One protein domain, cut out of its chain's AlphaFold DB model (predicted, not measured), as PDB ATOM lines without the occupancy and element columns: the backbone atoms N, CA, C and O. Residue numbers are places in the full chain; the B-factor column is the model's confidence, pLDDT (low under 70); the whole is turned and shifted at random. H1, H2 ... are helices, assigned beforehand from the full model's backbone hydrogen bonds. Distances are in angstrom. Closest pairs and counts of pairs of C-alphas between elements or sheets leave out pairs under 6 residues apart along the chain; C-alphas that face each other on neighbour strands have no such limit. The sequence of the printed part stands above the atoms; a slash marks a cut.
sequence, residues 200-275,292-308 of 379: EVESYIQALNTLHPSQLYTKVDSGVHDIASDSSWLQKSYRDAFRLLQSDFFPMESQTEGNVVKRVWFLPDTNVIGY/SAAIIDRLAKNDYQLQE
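AT A GLANCE: This is residues 200 to 275 and 292 to 308 of the 379 residues of an uncharacterized protein of Mucor circinelloides f. circinelloides (strain 1006PhL) (UniProt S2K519). Helix H3 forms the middle, with H1, H2 and H4 each packed on part of it and H5 packed on H4; residues 269 to 275 of H4 stick out. The 93 printed residues hold five named helices, H1 to H5, and no named strand: all helix, compact, radius of gyration of the C-alphas 13.5 A, spans 38 by 33 by 22 A.

HOW THE PARTS SIT: H1, residues 200 to 208, touches residues 230 to 234 of H3, residues 230 to 246; the closest C-alphas, Val 201 and Ser 231, are 5.5 A apart. H2, residues 213 to 222, touches H3 at a steep tilt of 55 degrees, closest C-alphas Val 220 and Gln 235, 5.8 A. H4, residues 257 to 275, touches H3, closest C-alphas Ala 241 and Val 264, 5.9 A. H5, residues 292 to 308, touches H4, closest C-alphas Val 261 and Ile 296, 6.2 A. Every O i to N i+4 pair is within hydrogen-bond range in H1 and H3, but 4 of 6 in H2, 8 of 15 in H4, 7 of 13 in H5.

IN THESE COORDINATES: H1 begins at C-alpha 200 (147.377, 130.419, 160.809); H4 spans 28.9 A; H5 ends at C-alpha 308 (148.428, 158.313, 180.709).

THE WHOLE: Residues 276 to 291 are cut out, a 20.1 A gap between C-alphas 275 and 292. Residues 257, 265 to 275 and 292 to 308 have pLDDT under 70.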
ATOM      1  N   GLU A 200     148.232 129.282 161.151       95.00
ATOM      2  CA  GLU A 200     147.377 130.419 160.809       95.00
ATOM      3  C   GLU A 200     146.989 131.227 162.056       95.00
ATOM      4  O   GLU A 200     147.187 132.443 162.084       95.00
ATOM      5  N   VAL A 201     146.498 130.550 163.098       95.00
ATOM      6  CA  VAL A 201     146.106 131.173 164.369       95.00
ATOM      7  C   VAL A 201     147.318 131.769 165.065       95.00
ATOM      8  O   VAL A 201     147.257 132.913 165.506       95.00
ATOM      9  N   GLU A 202     148.429 131.034 165.118       95.44
ATOM     10  CA  GLU A 202     149.669 131.521 165.723       95.44
ATOM     11  C   GLU A 202     150.171 132.783 165.008       95.44
ATOM     12  O   GLU A 202     150.427 133.801 165.653       95.44
ATOM     13  N   SER A 203     150.210 132.768 163.671       95.88
ATOM     14  CA  SER A 203     150.602 133.930 162.865       95.88
ATOM     15  C   SER A 203     149.659 135.113 163.074       95.88
ATOM     16  O   SER A 203     150.101 136.263 163.122       95.88
ATOM     17  N   TYR A 204     148.356 134.858 163.211       95.56
ATOM     18  CA  TYR A 204     147.373 135.905 163.451       95.56
ATOM     19  C   TYR A 204     147.521 136.512 164.853       95.56
ATOM     20  O   TYR A 204     147.605 137.733 164.973       95.56
ATOM     21  N   ILE A 205     147.660 135.690 165.900       95.31
ATOM     22  CA  ILE A 205     147.954 136.148 167.268       95.31
ATOM     23  C   ILE A 205     149.258 136.942 167.291       95.31
ATOM     24  O   ILE A 205     149.309 138.027 167.868       95.31
ATOM     25  N   GLN A 206     150.305 136.452 166.625       96.12
ATOM     26  CA  GLN A 206     151.583 137.146 166.538       96.12
ATOM     27  C   GLN A 206     151.439 138.496 165.825       96.12
ATOM     28  O   GLN A 206     151.967 139.499 166.304       96.12
ATOM     29  N   ALA A 207     150.668 138.566 164.736       95.69
ATOM     30  CA  ALA A 207     150.373 139.822 164.055       95.69
ATOM     31  C   ALA A 207     149.655 140.808 164.989       95.69
ATOM     32  O   ALA A 207     150.080 141.958 165.097       95.69
ATOM     33  N   LEU A 208     148.635 140.367 165.734       94.50
ATOM     34  CA  LEU A 208     147.965 141.195 166.745       94.50
ATOM     35  C   LEU A 208     148.937 141.637 167.859       94.50
ATOM     36  O   LEU A 208     148.907 142.790 168.289       94.50
ATOM     37  N   ASN A 209     149.873 140.766 168.243       92.88
ATOM     38  CA  ASN A 209     150.929 141.025 169.223       92.88
ATOM     39  C   ASN A 209     152.076 141.918 168.716       92.88
ATOM     40  O   ASN A 209     152.982 142.255 169.478       92.88
ATOM     41  N   THR A 210     152.080 142.349 167.462       96.25
ATOM     42  CA  THR A 210     153.056 143.352 166.989       96.25
ATOM     43  C   THR A 210     152.441 144.740 166.860       96.25
ATOM     44  O   THR A 210     153.165 145.729 166.776       96.25
ATOM     45  N   LEU A 211     151.112 144.838 166.908       96.00
ATOM     46  CA  LEU A 211     150.399 146.088 166.691       96.00
ATOM     47  C   LEU A 211     150.339 146.960 167.938       96.00
ATOM     48  O   LEU A 211     150.261 146.477 169.070       96.00
ATOM     49  N   HIS A 212     150.316 148.269 167.705       95.88
ATOM     50  CA  HIS A 212     150.043 149.242 168.750       95.88
ATOM     51  C   HIS A 212     148.577 149.129 169.223       95.88
ATOM     52  O   HIS A 212     147.702 148.914 168.376       95.88
ATOM     53  N   PRO A 213     148.272 149.318 170.525       90.44
ATOM     54  CA  PRO A 213     146.911 149.330 171.074       90.44
ATOM     55  C   PRO A 213     145.856 150.013 170.197       90.44
ATOM     56  O   PRO A 213     144.821 149.427 169.886       90.44
ATOM     57  N   SER A 214     146.146 151.234 169.737       91.75
ATOM     58  CA  SER A 214     145.217 152.045 168.935       91.75
ATOM     59  C   SER A 214     144.896 151.460 167.555       91.75
ATOM     60  O   SER A 214     143.892 151.824 166.950       91.75
ATOM     61  N   GLN A 215     145.728 150.550 167.044       96.00
ATOM     62  CA  GLN A 215     145.539 149.890 165.750       96.00
ATOM     63  C   GLN A 215     144.856 148.526 165.883       96.00
ATOM     64  O   GLN A 215     144.398 147.973 164.881       96.00
ATOM     65  N   LEU A 216     144.787 147.979 167.101       94.88
ATOM     66  CA  LEU A 216     144.307 146.625 167.353       94.88
ATOM     67  C   LEU A 216     142.847 146.461 166.921       94.88
ATOM     68  O   LEU A 216     142.535 145.532 166.180       94.88
ATOM     69  N   TYR A 217     141.978 147.399 167.311       95.31
ATOM     70  CA  TYR A 217     140.567 147.386 166.919       95.31
ATOM     71  C   TYR A 217     140.409 147.414 165.395       95.31
ATOM     72  O   TYR A 217     139.752 146.548 164.826       95.31
ATOM     73  N   THR A 218     141.084 148.346 164.715       96.56
ATOM     74  CA  THR A 218     141.022 148.478 163.252       96.56
ATOM     75  C   THR A 218     141.531 147.227 162.541       96.56
ATOM     76  O   THR A 218     140.951 146.807 161.539       96.56
ATOM     77  N   LYS A 219     142.597 146.587 163.042       96.44
ATOM     78  CA  LYS A 219     143.099 145.335 162.460       96.44
ATOM     79  C   LYS A 219     142.100 144.197 162.637       96.44
ATOM     80  O   LYS A 219     141.804 143.504 161.665       96.44
ATOM     81  N   VAL A 220     141.592 144.020 163.855       96.19
ATOM     82  CA  VAL A 220     140.591 142.995 164.160       96.19
ATOM     83  C   VAL A 220     139.327 143.235 163.343       96.19
ATOM     84  O   VAL A 220     138.729 142.273 162.885       96.19
ATOM     85  N   ASP A 221     138.924 144.479 163.094       95.38
ATOM     86  CA  ASP A 221     137.699 144.756 162.345       95.38
ATOM     87  C   ASP A 221     137.862 144.691 160.814       95.38
ATOM     88  O   ASP A 221     136.929 144.352 160.092       95.38
ATOM     89  N   SER A 222     139.061 144.944 160.290       94.00
ATOM     90  CA  SER A 222     139.321 144.901 158.840       94.00
ATOM     91  C   SER A 222     139.623 143.504 158.290       94.00
ATOM     92  O   SER A 222     139.594 143.310 157.073       94.00
ATOM     93  N   GLY A 223     139.920 142.525 159.150       89.81
ATOM     94  CA  GLY A 223     140.203 141.155 158.723       89.81
ATOM     95  C   GLY A 223     139.013 140.508 158.004       89.81
ATOM     96  O   GLY A 223     137.872 140.585 158.462       89.81
ATOM     97  N   VAL A 224     139.275 139.828 156.891       93.06
ATOM     98  CA  VAL A 224     138.313 138.911 156.270       93.06
ATOM     99  C   VAL A 224     138.903 137.519 156.398       93.06
ATOM    100  O   VAL A 224     139.849 137.174 155.696       93.06
ATOM    101  N   HIS A 225     138.365 136.750 157.337       94.38
ATOM    102  CA  HIS A 225     138.716 135.350 157.536       94.38
ATOM    103  C   HIS A 225     137.575 134.473 157.034       94.38
ATOM    104  O   HIS A 225     136.407 134.863 157.121       94.38
ATOM    105  N   ASP A 226     137.909 133.294 156.515       95.06
ATOM    106  CA  ASP A 226     136.889 132.315 156.156       95.06
ATOM    107  C   ASP A 226     136.059 131.961 157.395       95.06
ATOM    108  O   ASP A 226     136.606 131.791 158.482       95.06
ATOM    109  N   ILE A 227     134.739 131.849 157.248       92.25
ATOM    110  CA  ILE A 227     133.829 131.635 158.383       92.25
ATOM    111  C   ILE A 227     134.092 130.305 159.102       92.25
ATOM    112  O   ILE A 227     133.740 130.163 160.270       92.25
ATOM    113  N   ALA A 228     134.712 129.345 158.409       92.88
ATOM    114  CA  ALA A 228     135.109 128.057 158.962       92.88
ATOM    115  C   ALA A 228     136.535 128.046 159.550       92.88
ATOM    116  O   ALA A 228     136.940 127.025 160.097       92.88
ATOM    117  N   SER A 229     137.293 129.144 159.451       94.38
ATOM    118  CA  SER A 229     138.658 129.232 159.988       94.38
ATOM    119  C   SER A 229     138.678 129.561 161.482       94.38
ATOM    120  O   SER A 229     137.873 130.357 161.979       94.38
ATOM    121  N   ASP A 230     139.672 129.026 162.188       93.12
ATOM    122  CA  ASP A 230     139.924 129.340 163.597       93.12
ATOM    123  C   ASP A 230     140.211 130.843 163.805       93.12
ATOM    124  O   ASP A 230     139.802 131.439 164.805       93.12
ATOM    125  N   SER A 231     140.847 131.497 162.825       93.75
ATOM    126  CA  SER A 231     141.106 132.941 162.838       93.75
ATOM    127  C   SER A 231     139.821 133.771 162.852       93.75
ATOM    128  O   SER A 231     139.770 134.805 163.519       93.75
ATOM    129  N   SER A 232     138.761 133.325 162.163       94.31
ATOM    130  CA  SER A 232     137.447 133.988 162.187       94.31
ATOM    131  C   SER A 232     136.809 133.918 163.569       94.31
ATOM    132  O   SER A 232     136.277 134.915 164.066       94.31
ATOM    133  N   TRP A 233     136.924 132.765 164.231       93.50
ATOM    134  CA  TRP A 233     136.489 132.621 165.614       93.50
ATOM    135  C   TRP A 233     137.277 133.555 166.539       93.50
ATOM    136  O   TRP A 233     136.671 134.301 167.308       93.50
ATOM    137  N   LEU A 234     138.607 133.605 166.405       94.12
ATOM    138  CA  LEU A 234     139.436 134.487 167.226       94.12
ATOM    139  C   LEU A 234     139.097 135.966 166.995       94.12
ATOM    140  O   LEU A 234     138.904 136.724 167.945       94.12
ATOM    141  N   GLN A 235     138.966 136.373 165.731       94.88
ATOM    142  CA  GLN A 235     138.550 137.719 165.342       94.88
ATOM    143  C   GLN A 235     137.207 138.094 165.978       94.88
ATOM    144  O   GLN A 235     137.056 139.193 166.515       94.88
ATOM    145  N   LYS A 236     136.232 137.181 165.944       93.25
ATOM    146  CA  LYS A 236     134.927 137.380 166.572       93.25
ATOM    147  C   LYS A 236     135.053 137.546 168.087       93.25
ATOM    148  O   LYS A 236     134.470 138.486 168.618       93.25
ATOM    149  N   SER A 237     135.845 136.710 168.757       91.19
ATOM    150  CA  SER A 237     136.085 136.804 170.203       91.19
ATOM    151  C   SER A 237     136.663 138.165 170.602       91.19
ATOM    152  O   SER A 237     136.167 138.794 171.536       91.19
ATOM    153  N   TYR A 238     137.637 138.688 169.849       92.56
ATOM    154  CA  TYR A 238     138.150 140.044 170.070       92.56
ATOM    155  C   TYR A 238     137.097 141.130 169.823       92.56
ATOM    156  O   TYR A 238     136.994 142.065 170.613       92.56
ATOM    157  N   ARG A 239     136.301 141.033 168.750       92.81
ATOM    158  CA  ARG A 239     135.215 141.995 168.486       92.81
ATOM    159  C   ARG A 239     134.187 142.015 169.612       92.81
ATOM    160  O   ARG A 239     133.766 143.091 170.030       92.81
ATOM    161  N   ASP A 240     133.794 140.843 170.103       88.88
ATOM    162  CA  ASP A 240     132.857 140.721 171.214       88.88
ATOM    163  C   ASP A 240     133.449 141.320 172.498       88.88
ATOM    164  O   ASP A 240     132.759 142.083 173.176       88.88
ATOM    165  N   ALA A 241     134.733 141.076 172.777       87.69
ATOM    166  CA  ALA A 241     135.458 141.712 173.874       87.69
ATOM    167  C   ALA A 241     135.468 143.247 173.757       87.69
ATOM    168  O   ALA A 241     135.090 143.935 174.702       87.69
ATOM    169  N   PHE A 242     135.824 143.796 172.589       89.38
ATOM    170  CA  PHE A 242     135.803 145.244 172.360       89.38
ATOM    171  C   PHE A 242     134.412 145.838 172.533       89.38
ATOM    172  O   PHE A 242     134.265 146.875 173.172       89.38
ATOM    173  N   ARG A 243     133.382 145.173 172.004       89.44
ATOM    174  CA  ARG A 243     132.000 145.629 172.151       89.44
ATOM    175  C   ARG A 243     131.578 145.662 173.617       89.44
ATOM    176  O   ARG A 243     130.941 146.623 174.032       89.44
ATOM    177  N   LEU A 244     131.926 144.634 174.394       85.50
ATOM    178  CA  LEU A 244     131.623 144.589 175.825       85.50
ATOM    179  C   LEU A 244     132.302 145.738 176.574       85.50
ATOM    180  O   LEU A 244     131.641 146.411 177.361       85.50
ATOM    181  N   LEU A 245     133.576 145.999 176.273       84.56
ATOM    182  CA  LEU A 245     134.327 147.115 176.851       84.56
ATOM    183  C   LEU A 245     133.721 148.477 176.478       84.56
ATOM    184  O   LEU A 245     133.615 149.344 177.332       84.56
ATOM    185  N   GLN A 246     133.280 148.657 175.230       87.19
ATOM    186  CA  GLN A 246     132.688 149.915 174.748       87.19
ATOM    187  C   GLN A 246     131.250 150.152 175.219       87.19
ATOM    188  O   GLN A 246     130.770 151.278 175.183       87.19
ATOM    189  N   SER A 247     130.531 149.098 175.597       86.25
ATOM    190  CA  SER A 247     129.121 149.194 175.996       86.25
ATOM    191  C   SER A 247     128.891 149.659 177.437       86.25
ATOM    192  O   SER A 247     127.752 149.603 177.894       86.25
ATOM    193  N   ASP A 248     129.949 150.034 178.168       82.69
ATOM    194  CA  ASP A 248     129.921 150.320 179.612       82.69
ATOM    195  C   ASP A 248     129.263 149.197 180.443       82.69
ATOM    196  O   ASP A 248     128.793 149.399 181.562       82.69
ATOM    197  N   PHE A 249     129.226 147.972 179.900       81.88
ATOM    198  CA  PHE A 249     128.582 146.827 180.542       81.88
ATOM    199  C   PHE A 249     129.309 146.422 181.828       81.88
ATOM    200  O   PHE A 249     128.697 145.927 182.778       81.88
ATOM    201  N   PHE A 250     130.625 146.636 181.864       77.94
ATOM    202  CA  PHE A 250     131.432 146.463 183.058       77.94
ATOM    203  C   PHE A 250     131.749 147.838 183.650       77.94
ATOM    204  O   PHE A 250     132.503 148.586 183.033       77.94
ATOM    205  N   PRO A 251     131.228 148.178 184.842       77.38
ATOM    206  CA  PRO A 251     131.623 149.409 185.516       77.38
ATOM    207  C   PRO A 251     133.115 149.329 185.863       77.38
ATOM    208  O   PRO A 251     133.520 148.552 186.733       77.38
ATOM    209  N   MET A 252     133.936 150.108 185.153       78.88
ATOM    210  CA  MET A 252     135.403 150.085 185.265       78.88
ATOM    211  C   MET A 252     135.909 150.729 186.567       78.88
ATOM    212  O   MET A 252     137.036 150.492 186.978       78.88
ATOM    213  N   GLU A 253     135.056 151.478 187.267       81.19
ATOM    214  CA  GLU A 253     135.395 152.292 188.447       81.19
ATOM    215  C   GLU A 253     135.905 151.485 189.658       81.19
ATOM    216  O   GLU A 253     136.508 152.046 190.567       81.19
ATOM    217  N   SER A 254     135.655 150.171 189.702       78.50
ATOM    218  CA  SER A 254     135.986 149.316 190.859       78.50
ATOM    219  C   SER A 254     136.573 147.951 190.498       78.50
ATOM    220  O   SER A 254     136.764 147.103 191.373       78.50
ATOM    221  N   GLN A 255     136.817 147.692 189.213       77.50
ATOM    222  CA  GLN A 255     137.311 146.397 188.759       77.50
ATOM    223  C   GLN A 255     138.801 146.487 188.473       77.50
ATOM    224  O   GLN A 255     139.256 147.381 187.769       77.50
ATOM    225  N   THR A 256     139.565 145.528 188.991       79.06
ATOM    226  CA  THR A 256     140.925 145.328 188.505       79.06
ATOM    227  C   THR A 256     140.860 144.811 187.073       79.06
ATOM    228  O   THR A 256     139.937 144.088 186.690       79.06
ATOM    229  N   GLU A 257     141.863 145.142 186.281       69.25
ATOM    230  CA  GLU A 257     142.056 144.622 184.930       69.25
ATOM    231  C   GLU A 257     141.916 143.092 184.869       69.25
ATOM    232  O   GLU A 257     141.144 142.568 184.067       69.25
ATOM    233  N   GLY A 258     142.546 142.372 185.805       73.94
ATOM    234  CA  GLY A 258     142.403 140.920 185.922       73.94
ATOM    235  C   GLY A 258     140.949 140.453 186.086       73.94
ATOM    236  O   GLY A 258     140.583 139.401 185.563       73.94
ATOM    237  N   ASN A 259     140.087 141.232 186.750       71.88
ATOM    238  CA  ASN A 259     138.659 140.920 186.866       71.88
ATOM    239  C   ASN A 259     137.909 141.160 185.553       71.88
ATOM    240  O   ASN A 259     137.066 140.342 185.183       71.88
ATOM    241  N   VAL A 260     138.203 142.260 184.856       74.75
ATOM    242  CA  VAL A 260     137.595 142.580 183.551       74.75
ATOM    243  C   VAL A 260     137.952 141.497 182.547       74.75
ATOM    244  O   VAL A 260     137.079 140.917 181.909       74.75
ATOM    245  N   VAL A 261     139.232 141.156 182.486       74.00
ATOM    246  CA  VAL A 261     139.761 140.105 181.638       74.00
ATOM    247  C   VAL A 261     139.098 138.762 181.945       74.00
ATOM    248  O   VAL A 261     138.550 138.135 181.039       74.00
ATOM    249  N   LYS A 262     139.091 138.326 183.214       75.81
ATOM    250  CA  LYS A 262     138.418 137.078 183.604       75.81
ATOM    251  C   LYS A 262     136.962 137.077 183.146       75.81
ATOM    252  O   LYS A 262     136.517 136.083 182.595       75.81
ATOM    253  N   ARG A 263     136.225 138.180 183.301       72.31
ATOM    254  CA  ARG A 263     134.816 138.268 182.878       72.31
ATOM    255  C   ARG A 263     134.638 138.227 181.364       72.31
ATOM    256  O   ARG A 263     133.755 137.519 180.890       72.31
ATOM    257  N   VAL A 264     135.456 138.960 180.614       72.12
ATOM    258  CA  VAL A 264     135.392 139.001 179.147       72.12
ATOM    259  C   VAL A 264     135.695 137.626 178.553       72.12
ATOM    260  O   VAL A 264     134.981 137.193 177.655       72.12
ATOM    261  N   TRP A 265     136.688 136.910 179.087       67.81
ATOM    262  CA  TRP A 265     137.108 135.605 178.563       67.81
ATOM    263  C   TRP A 265     136.337 134.408 179.134       67.81
ATOM    264  O   TRP A 265     136.310 133.364 178.494       67.81
ATOM    265  N   PHE A 266     135.607 134.564 180.243       65.19
ATOM    266  CA  PHE A 266     134.672 133.540 180.733       65.19
ATOM    267  C   PHE A 266     133.373 133.462 179.901       65.19
ATOM    268  O   PHE A 266     132.671 132.449 179.892       65.19
ATOM    269  N   LEU A 267     133.024 134.530 179.173       55.38
ATOM    270  CA  LEU A 267     131.828 134.573 178.319       55.38
ATOM    271  C   LEU A 267     131.923 133.686 177.057       55.38
ATOM    272  O   LEU A 267     130.912 133.071 176.706       55.38
ATOM    273  N   PRO A 268     133.078 133.572 176.372       53.25
ATOM    274  CA  PRO A 268     133.297 132.578 175.324       53.25
ATOM    275  C   PRO A 268     133.063 131.131 175.783       53.25
ATOM    276  O   PRO A 268     132.355 130.393 175.096       53.25
ATOM    277  N   ASP A 269     133.570 130.745 176.960       46.31
ATOM    278  CA  ASP A 269     133.514 129.356 177.445       46.31
ATOM    279  C   ASP A 269     132.082 128.878 177.720       46.31
ATOM    280  O   ASP A 269     131.709 127.748 177.406       46.31
ATOM    281  N   THR A 270     131.230 129.760 178.243       41.44
ATOM    282  CA  THR A 270     129.826 129.422 178.555       41.44
ATOM    283  C   THR A 270     128.942 129.274 177.317       41.44
ATOM    284  O   THR A 270     127.932 128.570 177.338       41.44
ATOM    285  N   ASN A 271     129.328 129.916 176.221       42.62
ATOM    286  CA  ASN A 271     128.558 129.970 174.992       42.62
ATOM    287  C   ASN A 271     128.837 128.760 174.089       42.62
ATOM    288  O   ASN A 271     127.899 128.183 173.540       42.62
ATOM    289  N   VAL A 272     130.096 128.309 174.008       46.00
ATOM    290  CA  VAL A 272     130.495 127.141 173.199       46.00
ATOM    291  C   VAL A 272     129.787 125.853 173.647       46.00
ATOM    292  O   VAL A 272     129.367 125.065 172.801       46.00
ATOM    293  N   ILE A 273     129.514 125.701 174.946       42.06
ATOM    294  CA  ILE A 273     128.780 124.546 175.496       42.06
ATOM    295  C   ILE A 273     127.311 124.511 175.016       42.06
ATOM    296  O   ILE A 273     126.719 123.441 174.890       42.06
ATOM    297  N   GLY A 274     126.710 125.663 174.695       34.53
ATOM    298  CA  GLY A 274     125.321 125.745 174.229       34.53
ATOM    299  C   GLY A 274     125.122 125.397 172.750       34.53
ATOM    300  O   GLY A 274     124.042 124.945 172.367       34.53
ATOM    301  N   TYR A 275     126.143 125.586 171.910       42.62
ATOM    302  CA  TYR A 275     126.049 125.328 170.466       42.62
ATOM    303  C   TYR A 275     126.326 123.856 170.107       42.62
ATOM    304  O   TYR A 275     125.841 123.380 169.084       42.62
ATOM    305  N   SER A 292     143.868 132.342 175.588       42.81
ATOM    306  CA  SER A 292     143.404 133.389 176.503       42.81
ATOM    307  C   SER A 292     144.588 134.144 177.124       42.81
ATOM    308  O   SER A 292     144.699 135.349 176.922       42.81
ATOM    309  N   ALA A 293     145.539 133.462 177.768       44.16
ATOM    310  CA  ALA A 293     146.622 134.081 178.549       44.16
ATOM    311  C   ALA A 293     147.468 135.134 177.793       44.16
ATOM    312  O   ALA A 293     147.781 136.186 178.352       44.16
ATOM    313  N   ALA A 294     147.792 134.909 176.515       49.25
ATOM    314  CA  ALA A 294     148.562 135.866 175.710       49.25
ATOM    315  C   ALA A 294     147.773 137.149 175.379       49.25
ATOM    316  O   ALA A 294     148.345 138.228 175.229       49.25
ATOM    317  N   ILE A 295     146.447 137.043 175.284       53.25
ATOM    318  CA  ILE A 295     145.553 138.167 174.990       53.25
ATOM    319  C   ILE A 295     145.287 138.984 176.256       53.25
ATOM    320  O   ILE A 295     145.237 140.216 176.205       53.25
ATOM    321  N   ILE A 296     145.175 138.290 177.392       51.28
ATOM    322  CA  ILE A 296     145.059 138.859 178.739       51.28
ATOM    323  C   ILE A 296     146.216 139.827 179.028       51.28
ATOM    324  O   ILE A 296     145.967 140.988 179.345       51.28
ATOM    325  N   ASP A 297     147.463 139.381 178.852       52.47
ATOM    326  CA  ASP A 297     148.672 140.160 179.171       52.47
ATOM    327  C   ASP A 297     148.818 141.444 178.327       52.47
ATOM    328  O   ASP A 297     149.443 142.417 178.751       52.47
ATOM    329  N   ARG A 298     148.211 141.498 177.133       55.56
ATOM    330  CA  ARG A 298     148.330 142.655 176.232       55.56
ATOM    331  C   ARG A 298     147.191 143.658 176.349       55.56
ATOM    332  O   ARG A 298     147.450 144.857 176.280       55.56
ATOM    333  N   LEU A 299     145.945 143.205 176.527       52.41
ATOM    334  CA  LEU A 299     144.844 144.126 176.846       52.41
ATOM    335  C   LEU A 299     145.146 144.887 178.136       52.41
ATOM    336  O   LEU A 299     144.863 146.079 178.211       52.41
ATOM    337  N   ALA A 300     145.820 144.213 179.065       54.28
ATOM    338  CA  ALA A 300     146.312 144.807 180.283       54.28
ATOM    339  C   ALA A 300     147.258 146.005 180.052       54.28
ATOM    340  O   ALA A 300     147.027 147.149 180.443       54.28
ATOM    341  N   LYS A 301     148.307 145.774 179.260       54.94
ATOM    342  CA  LYS A 301     149.320 146.791 178.929       54.94
ATOM    343  C   LYS A 301     148.776 147.970 178.111       54.94
ATOM    344  O   LYS A 301     149.374 149.044 178.115       54.94
ATOM    345  N   ASN A 302     147.669 147.777 177.396       53.34
ATOM    346  CA  ASN A 302     147.099 148.773 176.494       53.34
ATOM    347  C   ASN A 302     146.304 149.881 177.213       53.34
ATOM    348  O   ASN A 302     146.295 151.008 176.723       53.34
ATOM    349  N   ASP A 303     145.663 149.596 178.352       52.38
ATOM    350  CA  ASP A 303     144.844 150.590 179.071       52.38
ATOM    351  C   ASP A 303     145.703 151.564 179.900       52.38
ATOM    352  O   ASP A 303     145.403 152.755 179.986       52.38
ATOM    353  N   TYR A 304     146.860 151.099 180.390       48.72
ATOM    354  CA  TYR A 304     147.850 151.946 181.073       48.72
ATOM    355  C   TYR A 304     148.309 153.124 180.191       48.72
ATOM    356  O   TYR A 304     148.463 154.247 180.660       48.72
ATOM    357  N   GLN A 305     148.444 152.885 178.883       50.72
ATOM    358  CA  GLN A 305     148.825 153.906 177.900       50.72
ATOM    359  C   GLN A 305     147.675 154.871 177.561       50.72
ATOM    360  O   GLN A 305     147.917 156.035 177.235       50.72
ATOM    361  N   LEU A 306     146.417 154.424 177.652       46.84
ATOM    362  CA  LEU A 306     145.254 155.284 177.413       46.84
ATOM    363  C   LEU A 306     144.983 156.211 178.608       46.84
ATOM    364  O   LEU A 306     144.737 157.398 178.392       46.84
ATOM    365  N   GLN A 307     145.129 155.736 179.850       47.66
ATOM    366  CA  GLN A 307     144.988 156.585 181.045       47.66
ATOM    367  C   GLN A 307     146.093 157.652 181.165       47.66
ATOM    368  O   GLN A 307     145.824 158.782 181.585       47.66
ATOM    369  N   GLU A 308     147.318 157.349 180.725       46.41
ATOM    370  CA  GLU A 308     148.428 158.313 180.709       46.41
ATOM    371  C   GLU A 308     148.201 159.437 179.675       46.41
ATOM    372  O   GLU A 308     148.529 160.598 179.922       46.41
TER     373      GLU A 308